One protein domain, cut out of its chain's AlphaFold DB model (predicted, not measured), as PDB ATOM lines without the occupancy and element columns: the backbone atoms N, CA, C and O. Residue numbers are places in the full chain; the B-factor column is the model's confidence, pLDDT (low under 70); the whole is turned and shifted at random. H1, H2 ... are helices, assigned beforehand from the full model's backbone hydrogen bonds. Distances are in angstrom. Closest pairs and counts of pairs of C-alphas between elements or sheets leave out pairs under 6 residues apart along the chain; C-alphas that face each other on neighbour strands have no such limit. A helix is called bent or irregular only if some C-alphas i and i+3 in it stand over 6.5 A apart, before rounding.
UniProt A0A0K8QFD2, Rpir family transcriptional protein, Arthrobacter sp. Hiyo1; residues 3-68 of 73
ATOM      1  N   GLY A   3      28.748 106.615   9.324       89.12
ATOM      2  CA  GLY A   3      28.210 107.958   9.149       89.12
ATOM      3  C   GLY A   3      27.167 108.297  10.198       89.12
ATOM      4  O   GLY A   3      26.785 107.454  11.005       89.12
ATOM      5  N   ASP A   4      26.742 109.547  10.216       87.81
ATOM      6  CA  ASP A   4      25.766 110.049  11.176       87.81
ATOM      7  C   ASP A   4      24.325 109.955  10.630       87.81
ATOM      8  O   ASP A   4      24.130 109.587   9.463       87.81
ATOM      9  N   PRO A   5      23.293 110.261  11.442       88.06
ATOM     10  CA  PRO A   5      21.898 110.177  11.012       88.06
ATOM     11  C   PRO A   5      21.564 110.956   9.726       88.06
ATOM     12  O   PRO A   5      20.692 110.518   8.973       88.06
ATOM     13  N   SER A   6      22.264 112.054   9.414       87.88
ATOM     14  CA  SER A   6      22.062 112.815   8.169       87.88
ATOM     15  C   SER A   6      22.455 112.025   6.911       87.88
ATOM     16  O   SER A   6      21.899 112.244   5.834       87.88
ATOM     17  N   ALA A   7      23.354 111.047   7.048       90.38
ATOM     18  CA  ALA A   7      23.831 110.175   5.979       90.38
ATOM     19  C   ALA A   7      23.067 108.840   5.900       90.38
ATOM     20  O   ALA A   7      23.418 107.972   5.099       90.38
ATOM     21  N   ARG A   8      21.998 108.658   6.690       90.56
ATOM     22  CA  ARG A   8      21.248 107.393   6.774       90.56
ATOM     23  C   ARG A   8      20.691 106.912   5.432       90.56
ATOM     24  O   ARG A   8      20.534 105.711   5.234       90.56
ATOM     25  N   TRP A   9      20.422 107.823   4.503       92.62
ATOM     26  CA  TRP A   9      19.961 107.493   3.153       92.62
ATOM     27  C   TRP A   9      20.983 106.671   2.351       92.62
ATOM     28  O   TRP A   9      20.580 105.860   1.523       92.62
ATOM     29  N   LEU A  10      22.281 106.790   2.650       92.88
ATOM     30  CA  LEU A  10      23.339 105.982   2.035       92.88
ATOM     31  C   LEU A  10      23.411 104.553   2.610       92.88
ATOM     32  O   LEU A  10      24.102 103.695   2.062       92.88
ATOM     33  N   ALA A  11      22.727 104.264   3.724       91.69
ATOM     34  CA  ALA A  11      22.807 102.958   4.380       91.69
ATOM     35  C   ALA A  11      22.250 101.817   3.512       91.69
ATOM     36  O   ALA A  11      22.664 100.674   3.690       91.69
ATOM     37  N   ALA A  12      21.349 102.123   2.572       92.31
ATOM     38  CA  ALA A  12      20.789 101.143   1.641       92.31
ATOM     39  C   ALA A  12      21.856 100.514   0.726       92.31
ATOM     40  O   ALA A  12      21.731  99.347   0.361       92.31
ATOM     41  N   ASP A  13      22.925 101.254   0.420       94.00
ATOM     42  CA  ASP A  13      24.000 100.809  -0.472       94.00
ATOM     43  C   ASP A  13      25.170 100.149   0.282       94.00
ATOM     44  O   ASP A  13      26.125  99.655  -0.323       94.00
ATOM     45  N   ALA A  14      25.133 100.125   1.618       93.62
ATOM     46  CA  ALA A  14      26.228  99.629   2.440       93.62
ATOM     47  C   ALA A  14      25.999  98.175   2.885       93.62
ATOM     48  O   ALA A  14      25.017  97.866   3.550       93.62
ATOM     49  N   SER A  15      26.975  97.288   2.653       95.75
ATOM     50  CA  SER A  15      26.940  95.920   3.213       95.75
ATOM     51  C   SER A  15      26.926  95.899   4.748       95.75
ATOM     52  O   SER A  15      26.443  94.950   5.354       95.75
ATOM     53  N   VAL A  16      27.493  96.935   5.374       94.31
ATOM     54  CA  VAL A  16      27.493  97.162   6.825       94.31
ATOM     55  C   VAL A  16      27.367  98.666   7.064       94.31
ATOM     56  O   VAL A  16      28.193  99.428   6.554       94.31
ATOM     57  N   TRP A  17      26.379  99.094   7.849       94.25
ATOM     58  CA  TRP A  17      26.198 100.480   8.297       94.25
ATOM     59  C   TRP A  17      26.443 100.570   9.801       94.25
ATOM     60  O   TRP A  17      25.833  99.827  10.569       94.25
ATOM     61  N   ILE A  18      27.335 101.469  10.214       91.69
ATOM     62  CA  ILE A  18      27.553 101.788  11.624       91.69
ATOM     63  C   ILE A  18      27.260 103.270  11.805       91.69
ATOM     64  O   ILE A  18      27.962 104.120  11.258       91.69
ATOM     65  N   GLU A  19      26.197 103.558  12.548       89.62
ATOM     66  CA  GLU A  19      25.760 104.924  12.798       89.62
ATOM     67  C   GLU A  19      26.565 105.541  13.948       89.62
ATOM     68  O   GLU A  19      26.643 104.974  15.040       89.62
ATOM     69  N   CYS A  20      27.160 106.706  13.704       87.06
ATOM     70  CA  CYS A  20      27.911 107.483  14.684       87.06
ATOM     71  C   CYS A  20      27.320 108.895  14.751       87.06
ATOM     72  O   CYS A  20      27.704 109.738  13.942       87.06
ATOM     73  N   PRO A  21      26.390 109.173  15.682       80.50
ATOM     74  CA  PRO A  21      25.822 110.504  15.841       80.50
ATOM     75  C   PRO A  21      26.907 111.541  16.110       80.50
ATOM     76  O   PRO A  21      27.737 111.367  17.007       80.50
ATOM     77  N   VAL A  22      26.886 112.608  15.316       75.81
ATOM     78  CA  VAL A  22      27.828 113.721  15.432       75.81
ATOM     79  C   VAL A  22      27.204 114.925  16.140       75.81
ATOM     80  O   VAL A  22      27.912 115.730  16.731       75.81
ATOM     81  N   GLU A  23      25.881 115.023  16.188       65.62
ATOM     82  CA  GLU A  23      25.186 116.098  16.897       65.62
ATOM     83  C   GLU A  23      24.896 115.688  18.349       65.62
ATOM     84  O   GLU A  23      24.058 114.830  18.625       65.62
ATOM     85  N   GLY A  24      25.608 116.301  19.294       60.94
ATOM     86  CA  GLY A  24      25.361 116.203  20.733       60.94
ATOM     87  C   GLY A  24      25.940 117.438  21.421       60.94
ATOM     88  O   GLY A  24      26.903 117.997  20.933       60.94
ATOM     89  N   SER A  25      25.352 117.911  22.519       59.12
ATOM     90  CA  SER A  25      25.789 119.128  23.232       59.12
ATOM     91  C   SER A  25      26.853 118.854  24.308       59.12
ATOM     92  O   SER A  25      26.870 119.510  25.352       59.12
ATOM     93  N   ALA A  26      27.647 117.800  24.140       59.03
ATOM     94  CA  ALA A  26      28.572 117.288  25.147       59.03
ATOM     95  C   ALA A  26      29.983 117.299  24.572       59.03
ATOM     96  O   ALA A  26      30.146 116.772  23.488       59.03
ATOM     97  N   ALA A  27      30.976 117.770  25.336       54.41
ATOM     98  CA  ALA A  27      32.345 118.149  24.928       54.41
ATOM     99  C   ALA A  27      33.206 117.161  24.084       54.41
ATOM    100  O   ALA A  27      34.368 117.453  23.807       54.41
ATOM    101  N   PHE A  28      32.679 115.994  23.708       52.00
ATOM    102  CA  PHE A  28      33.247 115.029  22.753       52.00
ATOM    103  C   PHE A  28      32.313 114.822  21.554       52.00
ATOM    104  O   PHE A  28      32.126 113.719  21.034       52.00
ATOM    105  N   ASP A  29      31.693 115.912  21.161       60.09
ATOM    106  CA  ASP A  29      30.697 116.047  20.137       60.09
ATOM    107  C   ASP A  29      31.340 116.025  18.748       60.09
ATOM    108  O   ASP A  29      32.428 116.529  18.477       60.09
ATOM    109  N   SER A  30      30.660 115.335  17.851       63.16
ATOM    110  CA  SER A  30      30.892 115.306  16.413       63.16
ATOM    111  C   SER A  30      31.941 114.387  15.802       63.16
ATOM    112  O   SER A  30      31.672 113.883  14.723       63.16
ATOM    113  N   TYR A  31      33.072 114.054  16.430       73.44
ATOM    114  CA  TYR A  31      34.022 113.120  15.772       73.44
ATOM    115  C   TYR A  31      34.689 112.093  16.677       73.44
ATOM    116  O   TYR A  31      35.214 111.097  16.177       73.44
ATOM    117  N   ALA A  32      34.626 112.262  17.998       81.38
ATOM    118  CA  ALA A  32      35.270 111.336  18.926       81.38
ATOM    119  C   ALA A  32      34.732 109.901  18.781       81.38
ATOM    120  O   ALA A  32      35.514 108.952  18.779       81.38
ATOM    121  N   SER A  33      33.416 109.740  18.597       82.19
ATOM    122  CA  SER A  33      32.779 108.431  18.390       82.19
ATOM    123  C   SER A  33      33.271 107.750  17.106       82.19
ATOM    124  O   SER A  33      33.757 106.618  17.148       82.19
ATOM    125  N   ALA A  34      33.252 108.473  15.981       87.19
ATOM    126  CA  ALA A  34      33.711 107.951  14.696       87.19
ATOM    127  C   ALA A  34      35.211 107.607  14.724       87.19
ATOM    128  O   ALA A  34      35.603 106.522  14.301       87.19
ATOM    129  N   MET A  35      36.051 108.483  15.286       89.69
ATOM    130  CA  MET A  35      37.499 108.253  15.379       89.69
ATOM    131  C   MET A  35      37.851 107.112  16.337       89.69
ATOM    132  O   MET A  35      38.742 106.314  16.044       89.69
ATOM    133  N   SER A  36      37.123 106.974  17.448       89.12
ATOM    134  CA  SER A  36      37.293 105.844  18.369       89.12
ATOM    135  C   SER A  36      36.919 104.523  17.701       89.12
ATOM    136  O   SER A  36      37.664 103.549  17.810       89.12
ATOM    137  N   LEU A  37      35.814 104.493  16.950       90.31
ATOM    138  CA  LEU A  37      35.419 103.328  16.163       90.31
ATOM    139  C   LEU A  37      36.484 102.972  15.117       90.31
ATOM    140  O   LEU A  37      36.886 101.812  15.023       90.31
ATOM    141  N   VAL A  38      36.978 103.961  14.367       92.44
ATOM    142  CA  VAL A  38      38.062 103.768  13.390       92.44
ATOM    143  C   VAL A  38      39.309 103.197  14.066       92.44
ATOM    144  O   VAL A  38      39.879 102.233  13.559       92.44
ATOM    145  N   SER A  39      39.699 103.723  15.229       93.69
ATOM    146  CA  SER A  39      40.850 103.231  15.997       93.69
ATOM    147  C   SER A  39      40.686 101.762  16.403       93.69
ATOM    148  O   SER A  39      41.579 100.944  16.174       93.69
ATOM    149  N   VAL A  40      39.520 101.381  16.935       94.69
ATOM    150  CA  VAL A  40      39.232  99.987  17.315       94.69
ATOM    151  C   VAL A  40      39.270  99.058  16.101       94.69
ATOM    152  O   VAL A  40      39.903  98.001  16.160       94.69
ATOM    153  N   LEU A  41      38.650  99.450  14.984       94.94
ATOM    154  CA  LEU A  41      38.658  98.661  13.750       94.94
ATOM    155  C   LEU A  41      40.075  98.501  13.190       94.94
ATOM    156  O   LEU A  41      40.469  97.391  12.833       94.94
ATOM    157  N   ALA A  42      40.861  99.578  13.160       95.44
ATOM    158  CA  ALA A  42      42.246  99.548  12.703       95.44
ATOM    159  C   ALA A  42      43.106  98.613  13.566       95.44
ATOM    160  O   ALA A  42      43.849  97.789  13.027       95.44
ATOM    161  N   ASN A  43      42.951  98.669  14.892       96.06
ATOM    162  CA  ASN A  43      43.638  97.765  15.816       96.06
ATOM    163  C   ASN A  43      43.236  96.302  15.593       96.06
ATOM    164  O   ASN A  43      44.103  95.427  15.538       96.06
ATOM    165  N   GLY A  44      41.942  96.030  15.401       96.56
ATOM    166  CA  GLY A  44      41.444  94.695  15.072       96.56
ATOM    167  C   GLY A  44      42.016  94.163  13.754       96.56
ATOM    168  O   GLY A  44      42.484  93.025  13.695       96.56
ATOM    169  N   VAL A  45      42.058  94.995  12.708       96.62
ATOM    170  CA  VAL A  45      42.665  94.646  11.413       96.62
ATOM    171  C   VAL A  45      44.161  94.379  11.563       96.62
ATOM    172  O   VAL A  45      44.650  93.373  11.047       96.62
ATOM    173  N   LEU A  46      44.893  95.228  12.285       96.56
ATOM    174  CA  LEU A  46      46.323  95.036  12.526       96.56
ATOM    175  C   LEU A  46      46.593  93.722  13.270       96.56
ATOM    176  O   LEU A  46      47.491  92.971  12.883       96.56
ATOM    177  N   ALA A  47      45.797  93.418  14.298       97.00
ATOM    178  CA  ALA A  47      45.879  92.157  15.027       97.00
ATOM    179  C   ALA A  47      45.612  90.958  14.103       97.00
ATOM    180  O   ALA A  47      46.410  90.019  14.078       97.00
ATOM    181  N   ALA A  48      44.562  91.026  13.278       97.44
ATOM    182  CA  ALA A  48      44.197  89.968  12.336       97.44
ATOM    183  C   ALA A  48      45.247  89.750  11.230       97.44
ATOM    184  O   ALA A  48      45.488  88.619  10.813       97.44
ATOM    185  N   LYS A  49      45.899  90.816  10.747       97.31
ATOM    186  CA  LYS A  49      46.974  90.733   9.739       97.31
ATOM    187  C   LYS A  49      48.326  90.324  10.330       97.31
ATOM    188  O   LYS A  49      49.229  89.919   9.590       97.31
ATOM    189  N   GLY A  50      48.486  90.429  11.648       95.62
ATOM    190  CA  GLY A  50      49.670  89.980  12.367       95.62
ATOM    191  C   GLY A  50      50.953  90.636  11.853       95.62
ATOM    192  O   GLY A  50      51.087  91.860  11.836       95.62
ATOM    193  N   ARG A  51      51.938  89.817  11.463       95.75
ATOM    194  CA  ARG A  51      53.259  90.317  11.057       95.75
ATOM    195  C   ARG A  51      53.200  91.184   9.798       95.75
ATOM    196  O   ARG A  51      53.789  92.258   9.800       95.75
ATOM    197  N   SER A  52      52.442  90.754   8.788       96.44
ATOM    198  CA  SER A  52      52.303  91.485   7.521       96.44
ATOM    199  C   SER A  52      51.757  92.904   7.721       96.44
ATOM    200  O   SER A  52      52.277  93.857   7.149       96.44
ATOM    201  N   GLY A  53      50.766  93.063   8.606       94.25
ATOM    202  CA  GLY A  53      50.216  94.373   8.953       94.25
ATOM    203  C   GLY A  53      51.247  95.271   9.637       94.25
ATOM    204  O   GLY A  53      51.376  96.439   9.284       94.25
ATOM    205  N   ARG A  54      52.035  94.721  10.570       95.75
ATOM    206  CA  ARG A  54      53.101  95.478  11.251       95.75
ATOM    207  C   ARG A  54      54.210  95.920  10.301       95.75
ATOM    208  O   ARG A  54      54.712  97.028  10.446       95.75
ATOM    209  N   ASP A  55      54.592  95.072   9.351       97.25
ATOM    210  CA  ASP A  55      55.617  95.426   8.367       97.25
ATOM    211  C   ASP A  55      55.124  96.530   7.425       97.25
ATOM    212  O   ASP A  55      55.859  97.483   7.179       97.25
ATOM    213  N   ARG A  56      53.849  96.487   7.013       95.12
ATOM    214  CA  ARG A  56      53.241  97.563   6.218       95.12
ATOM    215  C   ARG A  56      53.211  98.903   6.959       95.12
ATOM    216  O   ARG A  56      53.508  99.927   6.357       95.12
ATOM    217  N   VAL A  57      52.877  98.906   8.252       94.31
ATOM    218  CA  VAL A  57      52.916 100.134   9.071       94.31
ATOM    219  C   VAL A  57      54.331 100.712   9.114       94.31
ATOM    220  O   VAL A  57      54.496 101.903   8.885       94.31
ATOM    221  N   ARG A  58      55.358  99.878   9.331       94.38
ATOM    222  CA  ARG A  58      56.760 100.335   9.353       94.38
ATOM    223  C   ARG A  58      57.218 100.926   8.028       94.38
ATOM    224  O   ARG A  58      57.918 101.927   8.036       94.38
ATOM    225  N   GLU A  59      56.848 100.302   6.915       94.62
ATOM    226  CA  GLU A  59      57.171 100.805   5.579       94.62
ATOM    227  C   GLU A  59      56.563 102.194   5.353       94.62
ATOM    228  O   GLU A  59      57.253 103.104   4.905       94.62
ATOM    229  N   ILE A  60      55.289 102.372   5.721       91.12
ATOM    230  CA  ILE A  60      54.603 103.665   5.628       91.12
ATOM    231  C   ILE A  60      55.298 104.706   6.513       91.12
ATOM    232  O   ILE A  60      55.593 105.794   6.031       91.12
ATOM    233  N   THR A  61      55.597 104.379   7.774       90.12
ATOM    234  CA  THR A  61      56.325 105.286   8.676       90.12
ATOM    235  C   THR A  61      57.686 105.676   8.101       90.12
ATOM    236  O   THR A  61      57.997 106.858   8.052       90.12
ATOM    237  N   GLY A  62      58.456 104.715   7.580       92.00
ATOM    238  CA  GLY A  62      59.749 104.997   6.956       92.00
ATOM    239  C   GLY A  62      59.643 105.885   5.713       92.00
ATOM    240  O   GLY A  62      60.529 106.699   5.469       92.00
ATOM    241  N   LEU A  63      58.553 105.774   4.945       91.12
ATOM    242  CA  LEU A  63      58.287 106.671   3.821       91.12
ATOM    243  C   LEU A  63      57.991 108.099   4.301       91.12
ATOM    244  O   LEU A  63      58.578 109.033   3.764       91.12
ATOM    245  N   PHE A  64      57.143 108.274   5.319       85.50
ATOM    246  CA  PHE A  64      56.884 109.597   5.903       85.50
ATOM    247  C   PHE A  64      58.152 110.228   6.492       85.50
ATOM    248  O   PHE A  64      58.410 111.403   6.247       85.50
ATOM    249  N   ASP A  65      58.990 109.441   7.173       85.38
ATOM    250  CA  ASP A  65      60.295 109.904   7.667       85.38
ATOM    251  C   ASP A  65      61.214 110.344   6.510       85.38
ATOM    252  O   ASP A  65      61.912 111.353   6.613       85.38
ATOM    253  N   SER A  66      61.203 109.616   5.385       85.88
ATOM    254  CA  SER A  66      62.015 109.945   4.202       85.88
ATOM    255  C   SER A  66      61.566 111.211   3.470       85.88
ATOM    256  O   SER A  66      62.359 111.809   2.746       85.88
ATOM    257  N   LEU A  67      60.309 111.619   3.662       85.31
ATOM    258  CA  LEU A  67      59.737 112.840   3.098       85.31
ATOM    259  C   LEU A  67      60.005 114.078   3.975       85.31
ATOM    260  O   LEU A  67      59.512 115.152   3.653       85.31
ATOM    261  N   GLU A  68      60.771 113.937   5.067       69.19
ATOM    262  CA  GLU A  68      61.052 114.986   6.063       69.19
ATOM    263  C   GLU A  68      59.793 115.617   6.701       69.19
ATOM    264  O   GLU A  68      59.892 116.619   7.407       69.19
TER     265      GLU A  68
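Overview. This is residues 3 to 68 of the 73 residues of the protein "Rpir family transcriptional protein" of Arthrobacter sp. Hiyo1 (UniProt A0A0K8QFD2). A short helix, H1, and a long looped stretch, residues 14 to 31, lie at one end and lead into a wide V, made by the two arms of the long bent helix H2. The arms H2a and H2b meet in a corner, and the V is open between them; H1 is apart from both. The printed part has 66 residues with two named helices, H1 then H2, and no named strand; the class is all helix. It is only just extended, close to loose, with a radius of gyration of the C-alphas of 16.3 A and spans of 40 by 30 by 20 A.

Along the chain. Find C-alpha 5 at (21.898, 110.177, 11.012), where H1, residues 5 to 13, begins; it is irregular, with C-alphas 6 and 9 lying 7.6 A apart. Go on to C-alpha 32 at (35.270, 111.336, 18.926), where H2, residues 32 to 66, begins. By its hydrogen bonds it was assigned as one helix, but it is bent: C-alphas 48 and 51 are 9.2 A apart. Arm H2a, residues 32 to 48, measures 24.1 A, and arm H2b, residues 51 to 66, measures 22.6 A, ending at C-alpha 66 (62.015, 109.945, 4.202).

Arrangement. Look at Leu 46 and Gly 53, whose C-alphas, 5.3 A apart, are the closest of H2a and H2b; the arms touch only at the corner. They run opposite ways at a steep tilt of 60 degrees. In H2a and H2b every O i to N i+4 pair is within hydrogen-bond range; in H1 0 of 5 are, beside 4 of 6 O i to N i+3 pairs.

Size, cuts and confidence. The C-alphas of Ala 12 and Glu 68, 42.8 A apart, are the two farthest apart. The printed part has no cut, and H1 to H2 is a long link of 18 residues. Residues 58 to 68 stand free. Confidence is low, with pLDDT under 70, at residues 23 to 30 and residue 68.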